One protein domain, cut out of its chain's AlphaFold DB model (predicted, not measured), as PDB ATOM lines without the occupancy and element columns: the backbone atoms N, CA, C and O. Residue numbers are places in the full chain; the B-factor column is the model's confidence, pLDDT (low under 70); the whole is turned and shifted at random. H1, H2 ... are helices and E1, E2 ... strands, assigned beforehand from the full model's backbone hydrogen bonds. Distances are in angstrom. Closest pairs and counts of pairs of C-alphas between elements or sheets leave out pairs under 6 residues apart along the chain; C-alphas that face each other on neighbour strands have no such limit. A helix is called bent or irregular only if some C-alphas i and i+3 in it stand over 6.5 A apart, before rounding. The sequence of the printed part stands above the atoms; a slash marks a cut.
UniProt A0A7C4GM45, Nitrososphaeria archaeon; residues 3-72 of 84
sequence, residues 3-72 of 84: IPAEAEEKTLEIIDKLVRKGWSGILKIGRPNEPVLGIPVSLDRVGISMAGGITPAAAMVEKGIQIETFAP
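This is residues 3 to 72 of the 84 residues of a protein of Nitrososphaeria archaeon (UniProt A0A7C4GM45). The model is a loose, stretched-out shape of two unequal lobes: H1, the hairpin of E1 and E2 and the loop of residues 30 to 44 make the larger one, and H2 with the tail after it makes the smaller one, well away from H1. H1 spans one side of an open loop of chain that comes back to the hairpin at E1. The printed part has 70 residues, with two named helices and two named strands in the order H1, E1, E2, H2; the sheet, E1 - E2, is antiparallel. The class is mixed, helices and strands, with under half of the residues in named elements. The whole is loose, with a radius of gyration of the C-alphas of 15.6 A, and elongated, with spans of 44 by 29 by 23 A.

H1, residues 5 to 19, begins at C-alpha 5 (-27.960, 48.963, -36.852) and is 20.9 A long; it is irregular, with C-alphas 6 and 9 7.6 A apart. E1 is residues 26 to 29, 7.6 A, and E2 residues 45 to 50, 16.2 A. H2, residues 55 to 62, is 10.6 A long and ends at C-alpha 62 (-5.773, 19.853, -46.374).

E1 and E2 form a hairpin, antiparallel at 160 degrees, with N 27 and O 49 at 2.9 A and N 49 and O 28 at 2.8 A, within hydrogen-bond range. Residues 3 to 4 pair antiparallel with residues 45 to 46 of E2. The closest C-alphas of H1 and E2, those of Ala 5 and Arg 45, are 4.7 A apart. H2 is apart from H1 and from E1. Every O i to N i+4 pair is within hydrogen-bond range in H2, and 9 of 11 are in H1.

The C-alphas farthest apart, those of Glu 6 and Gly 64, are 45.4 A apart. The printed part has no cut. The link from E1 to E2 is long, with 15 residues. Residues 16 to 22, of which 16 to 19 belong to H1, and residues 59 to 64, of which 59 to 62 belong to H2, stand free. The mean pLDDT of the printed part is 93.8, and residues 71 to 72 are under 70.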
ATOM      1  N   ILE A   3     -21.826  45.586 -36.113       97.69
ATOM      2  CA  ILE A   3     -21.940  47.033 -36.337       97.69
ATOM      3  C   ILE A   3     -23.244  47.547 -35.710       97.69
ATOM      4  O   ILE A   3     -24.169  46.750 -35.556       97.69
ATOM      5  N   PRO A   4     -23.345  48.836 -35.340       98.00
ATOM      6  CA  PRO A   4     -24.631  49.439 -34.982       98.00
ATOM      7  C   PRO A   4     -25.634  49.321 -36.137       98.00
ATOM      8  O   PRO A   4     -25.237  49.487 -37.293       98.00
ATOM      9  N   ALA A   5     -26.909  49.069 -35.836       97.62
ATOM     10  CA  ALA A   5     -27.960  48.963 -36.852       97.62
ATOM     11  C   ALA A   5     -28.135  50.264 -37.650       97.62
ATOM     12  O   ALA A   5     -28.280  50.224 -38.866       97.62
ATOM     13  N   GLU A   6     -27.987  51.421 -36.999       97.81
ATOM     14  CA  GLU A   6     -27.997  52.737 -37.658       97.81
ATOM     15  C   GLU A   6     -26.927  52.871 -38.763       97.81
ATOM     16  O   GLU A   6     -27.104  53.598 -39.737       97.81
ATOM     17  N   ALA A   7     -25.810  52.143 -38.651       97.25
ATOM     18  CA  ALA A   7     -24.719  52.183 -39.622       97.25
ATOM     19  C   ALA A   7     -24.858  51.146 -40.753       97.25
ATOM     20  O   ALA A   7     -23.930  51.019 -41.561       97.25
ATOM     21  N   GLU A   8     -25.955  50.382 -40.804       96.06
ATOM     22  CA  GLU A   8     -26.153  49.279 -41.753       96.06
ATOM     23  C   GLU A   8     -26.017  49.743 -43.206       96.06
ATOM     24  O   GLU A   8     -25.130  49.264 -43.914       96.06
ATOM     25  N   GLU A   9     -26.825  50.717 -43.630       96.94
ATOM     26  CA  GLU A   9     -26.855  51.214 -45.012       96.94
ATOM     27  C   GLU A   9     -25.467  51.684 -45.468       96.94
ATOM     28  O   GLU A   9     -24.909  51.190 -46.451       96.94
ATOM     29  N   LYS A  10     -24.839  52.557 -44.672       97.81
ATOM     30  CA  LYS A  10     -23.491  53.069 -44.949       97.81
ATOM     31  C   LYS A  10     -22.448  51.952 -45.015       97.81
ATOM     32  O   LYS A  10     -21.518  52.014 -45.822       97.81
ATOM     33  N   THR A  11     -22.570  50.933 -44.167       96.31
ATOM     34  CA  THR A  11     -21.651  49.790 -44.177       96.31
ATOM     35  C   THR A  11     -21.830  48.955 -45.440       96.31
ATOM     36  O   THR A  11     -20.830  48.592 -46.062       96.31
ATOM     37  N   LEU A  12     -23.069  48.702 -45.864       95.31
ATOM     38  CA  LEU A  12     -23.370  47.979 -47.101       95.31
ATOM     39  C   LEU A  12     -22.820  48.705 -48.330       95.31
ATOM     40  O   LEU A  12     -22.187  48.069 -49.173       95.31
ATOM     41  N   GLU A  13     -22.957  50.030 -48.403       97.62
ATOM     42  CA  GLU A  13     -22.365  50.818 -49.490       97.62
ATOM     43  C   GLU A  13     -20.836  50.703 -49.549       97.62
ATOM     44  O   GLU A  13     -20.247  50.598 -50.629       97.62
ATOM     45  N   ILE A  14     -20.165  50.762 -48.395       96.81
ATOM     46  CA  ILE A  14     -18.702  50.647 -48.325       96.81
ATOM     47  C   ILE A  14     -18.274  49.239 -48.737       96.81
ATOM     48  O   ILE A  14     -17.331  49.096 -49.518       96.81
ATOM     49  N   ILE A  15     -18.971  48.210 -48.251       95.25
ATOM     50  CA  ILE A  15     -18.697  46.818 -48.611       95.25
ATOM     51  C   ILE A  15     -18.881  46.615 -50.116       95.25
ATOM     52  O   ILE A  15     -17.981  46.065 -50.743       95.25
ATOM     53  N   ASP A  16     -19.959  47.116 -50.722       95.62
ATOM     54  CA  ASP A  16     -20.172  47.022 -52.173       95.62
ATOM     55  C   ASP A  16     -19.024  47.681 -52.957       95.62
ATOM     56  O   ASP A  16     -18.449  47.081 -53.870       95.62
ATOM     57  N   LYS A  17     -18.587  48.878 -52.543       97.12
ATOM     58  CA  LYS A  17     -17.429  49.562 -53.150       97.12
ATOM     59  C   LYS A  17     -16.137  48.752 -53.023       97.12
ATOM     60  O   LYS A  17     -15.318  48.777 -53.943       97.12
ATOM     61  N   LEU A  18     -15.926  48.066 -51.900       93.81
ATOM     62  CA  LEU A  18     -14.760  47.206 -51.684       93.81
ATOM     63  C   LEU A  18     -14.837  45.936 -52.540       93.81
ATOM     64  O   LEU A  18     -13.853  45.595 -53.200       93.81
ATOM     65  N   VAL A  19     -16.003  45.292 -52.601       92.12
ATOM     66  CA  VAL A  19     -16.245  44.095 -53.421       92.12
ATOM     67  C   VAL A  19     -16.002  44.391 -54.898       92.12
ATOM     68  O   VAL A  19     -15.252  43.669 -55.553       92.12
ATOM     69  N   ARG A  20     -16.501  45.523 -55.410       93.62
ATOM     70  CA  ARG A  20     -16.222  45.980 -56.786       93.62
ATOM     71  C   ARG A  20     -14.736  46.224 -57.069       93.62
ATOM     72  O   ARG A  20     -14.325  46.207 -58.225       93.62
ATOM     73  N   LYS A  21     -13.920  46.457 -56.036       91.12
ATOM     74  CA  LYS A  21     -12.458  46.611 -56.142       91.12
ATOM     75  C   LYS A  21     -11.691  45.293 -55.966       91.12
ATOM     76  O   LYS A  21     -10.460  45.316 -55.995       91.12
ATOM     77  N   GLY A  22     -12.391  44.167 -55.819       89.19
ATOM     78  CA  GLY A  22     -11.808  42.832 -55.657       89.19
ATOM     79  C   GLY A  22     -11.603  42.406 -54.202       89.19
ATOM     80  O   GLY A  22     -10.957  41.390 -53.957       89.19
ATOM     81  N   TRP A  23     -12.132  43.156 -53.229       90.19
ATOM     82  CA  TRP A  23     -12.139  42.703 -51.839       90.19
ATOM     83  C   TRP A  23     -13.146  41.565 -51.668       90.19
ATOM     84  O   TRP A  23     -14.289  41.663 -52.109       90.19
ATOM     85  N   SER A  24     -12.747  40.487 -51.002       89.31
ATOM     86  CA  SER A  24     -13.597  39.317 -50.785       89.31
ATOM     87  C   SER A  24     -13.528  38.853 -49.330       89.31
ATOM     88  O   SER A  24     -12.842  39.449 -48.501       89.31
ATOM     89  N   GLY A  25     -14.297  37.814 -49.002       90.69
ATOM     90  CA  GLY A  25     -14.286  37.205 -47.673       90.69
ATOM     91  C   GLY A  25     -15.456  37.592 -46.773       90.69
ATOM     92  O   GLY A  25     -15.510  37.093 -45.658       90.69
ATOM     93  N   ILE A  26     -16.419  38.405 -47.223       93.81
ATOM     94  CA  ILE A  26     -17.714  38.525 -46.532       93.81
ATOM     95  C   ILE A  26     -18.558  37.294 -46.875       93.81
ATOM     96  O   ILE A  26     -18.825  37.040 -48.046       93.81
ATOM     97  N   LEU A  27     -18.973  36.536 -45.860       94.50
ATOM     98  CA  LEU A  27     -19.769  35.316 -46.036       94.50
ATOM     99  C   LEU A  27     -21.268  35.592 -45.902       94.50
ATOM    100  O   LEU A  27     -22.079  35.068 -46.661       94.50
ATOM    101  N   LYS A  28     -21.646  36.401 -44.908       95.12
ATOM    102  CA  LYS A  28     -23.044  36.717 -44.603       95.12
ATOM    103  C   LYS A  28     -23.120  38.033 -43.842       95.12
ATOM    104  O   LYS A  28     -22.371  38.238 -42.889       95.12
ATOM    105  N   ILE A  29     -24.067  38.874 -44.235       95.75
ATOM    106  CA  ILE A  29     -24.518  40.025 -43.453       95.75
ATOM    107  C   ILE A  29     -25.923  39.677 -42.947       95.75
ATOM    108  O   ILE A  29     -26.755  39.164 -43.709       95.75
ATOM    109  N   GLY A  30     -26.118  39.805 -41.636       95.94
ATOM    110  CA  GLY A  30     -27.398  39.598 -40.964       95.94
ATOM    111  C   GLY A  30     -28.308  40.815 -41.099       95.94
ATOM    112  O   GLY A  30     -27.981  41.760 -41.808       95.94
ATOM    113  N   ARG A  31     -29.438  40.782 -40.397       95.56
ATOM    114  CA  ARG A  31     -30.322  41.938 -40.200       95.56
ATOM    115  C   ARG A  31     -30.214  42.427 -38.753       95.56
ATOM    116  O   ARG A  31     -29.683  41.689 -37.915       95.56
ATOM    117  N   PRO A  32     -30.700  43.636 -38.435       96.50
ATOM    118  CA  PRO A  32     -30.709  44.129 -37.065       96.50
ATOM    119  C   PRO A  32     -31.384  43.147 -36.102       96.50
ATOM    120  O   PRO A  32     -32.488  42.676 -36.372       96.50
ATOM    121  N   ASN A  33     -30.733  42.862 -34.971       95.69
ATOM    122  CA  ASN A  33     -31.223  41.961 -33.914       95.69
ATOM    123  C   ASN A  33     -31.424  40.489 -34.330       95.69
ATOM    124  O   ASN A  33     -31.970  39.706 -33.553       95.69
ATOM    125  N   GLU A  34     -30.989  40.086 -35.527       96.19
ATOM    126  CA  GLU A  34     -31.077  38.698 -35.985       96.19
ATOM    127  C   GLU A  34     -29.732  37.963 -35.820       96.19
ATOM    128  O   GLU A  34     -28.675  38.530 -36.119       96.19
ATOM    129  N   PRO A  35     -29.735  36.679 -35.407       96.62
ATOM    130  CA  PRO A  35     -28.529  35.859 -35.399       96.62
ATOM    131  C   PRO A  35     -27.890  35.739 -36.788       96.62
ATOM    132  O   PRO A  35     -28.573  35.561 -37.799       96.62
ATOM    133  N   VAL A  36     -26.557  35.730 -36.843       97.31
ATOM    134  CA  VAL A  36     -25.798  35.474 -38.075       97.31
ATOM    135  C   VAL A  36     -25.168  34.086 -38.008       97.31
ATOM    136  O   VAL A  36     -24.357  33.803 -37.132       97.31
ATOM    137  N   LEU A  37     -25.549  33.193 -38.928       96.00
ATOM    138  CA  LEU A  37     -25.083  31.794 -38.955       96.00
ATOM    139  C   LEU A  37     -25.284  31.051 -37.615       96.00
ATOM    140  O   LEU A  37     -24.432  30.276 -37.193       96.00
ATOM    141  N   GLY A  38     -26.399  31.316 -36.926       95.00
ATOM    142  CA  GLY A  38     -26.710  30.714 -35.623       95.00
ATOM    143  C   GLY A  38     -25.983  31.347 -34.432       95.00
ATOM    144  O   GLY A  38     -26.233  30.949 -33.298       95.00
ATOM    145  N   ILE A  39     -25.128  32.350 -34.662       96.25
ATOM    146  CA  ILE A  39     -24.463  33.109 -33.602       96.25
ATOM    147  C   ILE A  39     -25.338  34.313 -33.228       96.25
ATOM    148  O   ILE A  39     -25.701  35.083 -34.125       96.25
ATOM    149  N   PRO A  40     -25.698  34.488 -31.941       96.56
ATOM    150  CA  PRO A  40     -26.509  35.618 -31.506       96.56
ATOM    151  C   PRO A  40     -25.778  36.942 -31.741       96.56
ATOM    152  O   PRO A  40     -24.552  37.007 -31.668       96.56
ATOM    153  N   VAL A  41     -26.553  37.988 -32.017       97.19
ATOM    154  CA  VAL A  41     -26.081  39.362 -32.217       97.19
ATOM    155  C   VAL A  41     -26.686  40.235 -31.123       97.19
ATOM    156  O   VAL A  41     -27.827  40.012 -30.713       97.19
ATOM    157  N   SER A  42     -25.916  41.202 -30.626       97.12
ATOM    158  CA  SER A  42     -26.379  42.116 -29.576       97.12
ATOM    159  C   SER A  42     -27.576  42.964 -30.028       97.12
ATOM    160  O   SER A  42     -27.808  43.159 -31.222       97.12
ATOM    161  N   LEU A  43     -28.326  43.508 -29.064       97.00
ATOM    162  CA  LEU A  43     -29.418  44.435 -29.361       97.00
ATOM    163  C   LEU A  43     -28.898  45.658 -30.139       97.00
ATOM    164  O   LEU A  43     -27.802  46.155 -29.871       97.00
ATOM    165  N   ASP A  44     -29.707  46.128 -31.081       97.25
ATOM    166  CA  ASP A  44     -29.457  47.269 -31.963       97.25
ATOM    167  C   ASP A  44     -28.194  47.122 -32.831       97.25
ATOM    168  O   ASP A  44     -27.509  48.087 -33.187       97.25
ATOM    169  N   ARG A  45     -27.841  45.874 -33.163       98.19
ATOM    170  CA  ARG A  45     -26.648  45.543 -33.950       98.19
ATOM    171  C   ARG A  45     -26.962  44.621 -35.118       98.19
ATOM    172  O   ARG A  45     -27.921  43.851 -35.099       98.19
ATOM    173  N   VAL A  46     -26.100  44.690 -36.128       98.19
ATOM    174  CA  VAL A  46     -26.091  43.809 -37.300       98.19
ATOM    175  C   VAL A  46     -24.834  42.948 -37.269       98.19
ATOM    176  O   VAL A  46     -23.715  43.456 -37.131       98.19
ATOM    177  N   GLY A  47     -25.011  41.636 -37.417       97.69
ATOM    178  CA  GLY A  47     -23.916  40.675 -37.491       97.69
ATOM    179  C   GLY A  47     -23.294  40.588 -38.889       97.69
ATOM    180  O   GLY A  47     -23.996  40.491 -39.892       97.69
ATOM    181  N   ILE A  48     -21.964  40.552 -38.958       96.88
ATOM    182  CA  ILE A  48     -21.184  40.326 -40.184       96.88
ATOM    183  C   ILE A  48     -20.263  39.122 -39.978       96.88
ATOM    184  O   ILE A  48     -19.393  39.130 -39.094       96.88
ATOM    185  N   SER A  49     -20.440  38.101 -40.815       96.12
ATOM    186  CA  SER A  49     -19.589  36.913 -40.887       96.12
ATOM    187  C   SER A  49     -18.563  37.047 -42.010       96.12
ATOM    188  O   SER A  49     -18.899  37.467 -43.120       96.12
ATOM    189  N   MET A  50     -17.314  36.678 -41.719       94.06
ATOM    190  CA  MET A  50     -16.193  36.795 -42.648       94.06
ATOM    191  C   MET A  50     -15.314  35.544 -42.618       94.06
ATOM    192  O   MET A  50     -15.167  34.918 -41.570       94.06
ATOM    193  N   ALA A  51     -14.692  35.227 -43.751       93.56
ATOM    194  CA  ALA A  51     -13.647  34.219 -43.847       93.56
ATOM    195  C   ALA A  51     -12.371  34.681 -43.121       93.56
ATOM    196  O   ALA A  51     -12.059  35.874 -43.069       93.56
ATOM    197  N   GLY A  52     -11.621  33.731 -42.564       90.25
ATOM    198  CA  GLY A  52     -10.333  34.011 -41.938       90.25
ATOM    199  C   GLY A  52      -9.250  34.279 -42.985       90.25
ATOM    200  O   GLY A  52      -9.206  33.633 -44.028       90.25
ATOM    201  N   GLY A  53      -8.317  35.191 -42.690       88.81
ATOM    202  CA  GLY A  53      -7.219  35.514 -43.615       88.81
ATOM    203  C   GLY A  53      -6.296  34.328 -43.930       88.81
ATOM    204  O   GLY A  53      -5.699  34.280 -44.998       88.81
ATOM    205  N   ILE A  54      -6.223  33.342 -43.030       90.62
ATOM    206  CA  ILE A  54      -5.422  32.119 -43.196       90.62
ATOM    207  C   ILE A  54      -6.217  30.936 -43.774       90.62
ATOM    208  O   ILE A  54      -5.663  29.848 -43.913       90.62
ATOM    209  N   THR A  55      -7.493  31.115 -44.142       91.94
ATOM    210  CA  THR A  55      -8.310  30.043 -44.741       91.94
ATOM    211  C   THR A  55      -7.665  29.424 -45.995       91.94
ATOM    212  O   THR A  55      -7.665  28.197 -46.092       91.94
ATOM    213  N   PRO A  56      -7.038  30.186 -46.918       90.44
ATOM    214  CA  PRO A  56      -6.318  29.585 -48.044       90.44
ATOM    215  C   PRO A  56      -5.133  28.700 -47.622       90.44
ATOM    216  O   PRO A  56      -4.890  27.672 -48.248       90.44
ATOM    217  N   ALA A  57      -4.413  29.063 -46.553       91.94
ATOM    218  CA  ALA A  57      -3.325  28.243 -46.017       91.94
ATOM    219  C   ALA A  57      -3.854  26.920 -45.449       91.94
ATOM    220  O   ALA A  57      -3.291  25.867 -45.738       91.94
ATOM    221  N   ALA A  58      -4.979  26.956 -44.727       92.88
ATOM    222  CA  ALA A  58      -5.642  25.744 -44.247       92.88
ATOM    223  C   ALA A  58      -6.042  24.816 -45.409       92.88
ATOM    224  O   ALA A  58      -5.711  23.634 -45.386       92.88
ATOM    225  N   ALA A  59      -6.644  25.363 -46.472       94.31
ATOM    226  CA  ALA A  59      -7.024  24.588 -47.655       94.31
ATOM    227  C   ALA A  59      -5.818  23.929 -48.356       94.31
ATOM    228  O   ALA A  59      -5.929  22.823 -48.879       94.31
ATOM    229  N   MET A  60      -4.651  24.581 -48.367       95.56
ATOM    230  CA  MET A  60      -3.417  23.994 -48.901       95.56
ATOM    231  C   MET A  60      -2.891  22.849 -48.019       95.56
ATOM    232  O   MET A  60      -2.509  21.803 -48.548       95.56
ATOM    233  N   VAL A  61      -2.941  23.001 -46.692       96.12
ATOM    234  CA  VAL A  61      -2.578  21.933 -45.743       96.12
ATOM    235  C   VAL A  61      -3.494  20.716 -45.898       96.12
ATOM    236  O   VAL A  61      -3.007  19.588 -45.948       96.12
ATOM    237  N   GLU A  62      -4.800  20.923 -46.083       96.25
ATOM    238  CA  GLU A  62      -5.773  19.853 -46.374       96.25
ATOM    239  C   GLU A  62      -5.472  19.099 -47.684       96.25
ATOM    240  O   GLU A  62      -5.904  17.961 -47.868       96.25
ATOM    241  N   LYS A  63      -4.708  19.709 -48.597       97.19
ATOM    242  CA  LYS A  63      -4.212  19.084 -49.834       97.19
ATOM    243  C   LYS A  63      -2.824  18.449 -49.687       97.19
ATOM    244  O   LYS A  63      -2.258  18.013 -50.685       97.19
ATOM    245  N   GLY A  64      -2.285  18.372 -48.470       96.94
ATOM    246  CA  GLY A  64      -0.982  17.769 -48.175       96.94
ATOM    247  C   GLY A  64       0.215  18.693 -48.417       96.94
ATOM    248  O   GLY A  64       1.354  18.234 -48.354       96.94
ATOM    249  N   ILE A  65      -0.012  19.983 -48.686       97.38
ATOM    250  CA  ILE A  65       1.063  20.969 -48.836       97.38
ATOM    251  C   ILE A  65       1.464  21.447 -47.441       97.38
ATOM    252  O   ILE A  65       0.663  22.056 -46.734       97.38
ATOM    253  N   GLN A  66       2.708  21.187 -47.038       94.00
ATOM    254  CA  GLN A  66       3.218  21.683 -45.762       94.00
ATOM    255  C   GLN A  66       3.391  23.205 -45.813       94.00
ATOM    256  O   GLN A  66       4.090  23.730 -46.679       94.00
ATOM    257  N   ILE A  67       2.747  23.907 -44.879       92.06
ATOM    258  CA  ILE A  67       2.838  25.360 -44.725       92.06
ATOM    259  C   ILE A  67       3.160  25.677 -43.272       92.06
ATOM    260  O   ILE A  67       2.455  25.247 -42.362       92.06
ATOM    261  N   GLU A  68       4.189  26.490 -43.070       89.25
ATOM    262  CA  GLU A  68       4.472  27.122 -41.788       89.25
ATOM    263  C   GLU A  68       3.857  28.521 -41.773       89.25
ATOM    264  O   GLU A  68       4.190  29.384 -42.589       89.25
ATOM    265  N   THR A  69       2.925  28.754 -40.851       83.62
ATOM    266  CA  THR A  69       2.347  30.080 -40.632       83.62
ATOM    267  C   THR A  69       3.062  30.759 -39.475       83.62
ATOM    268  O   THR A  69       2.998  30.286 -38.341       83.62
ATOM    269  N   PHE A  70       3.693  31.898 -39.738       81.06
ATOM    270  CA  PHE A  70       4.267  32.746 -38.697       81.06
ATOM    271  C   PHE A  70       3.246  33.809 -38.287       81.06
ATOM    272  O   PHE A  70       2.556  34.373 -39.134       81.06
ATOM    273  N   ALA A  71       3.167  34.108 -36.990       69.00
ATOM    274  CA  ALA A  71       2.253  35.112 -36.451       69.00
ATOM    275  C   ALA A  71       2.914  36.459 -36.069       69.00
ATOM    276  O   ALA A  71       2.724  36.913 -34.941       69.00
ATOM    277  N   PRO A  72       3.640  37.168 -36.956       62.34
ATOM    278  CA  PRO A  72       3.807  38.604 -36.811       62.34
ATOM    279  C   PRO A  72       2.777  39.340 -37.676       62.34
ATOM    280  O   PRO A  72       2.666  39.120 -38.882       62.34
TER     281      PRO A  72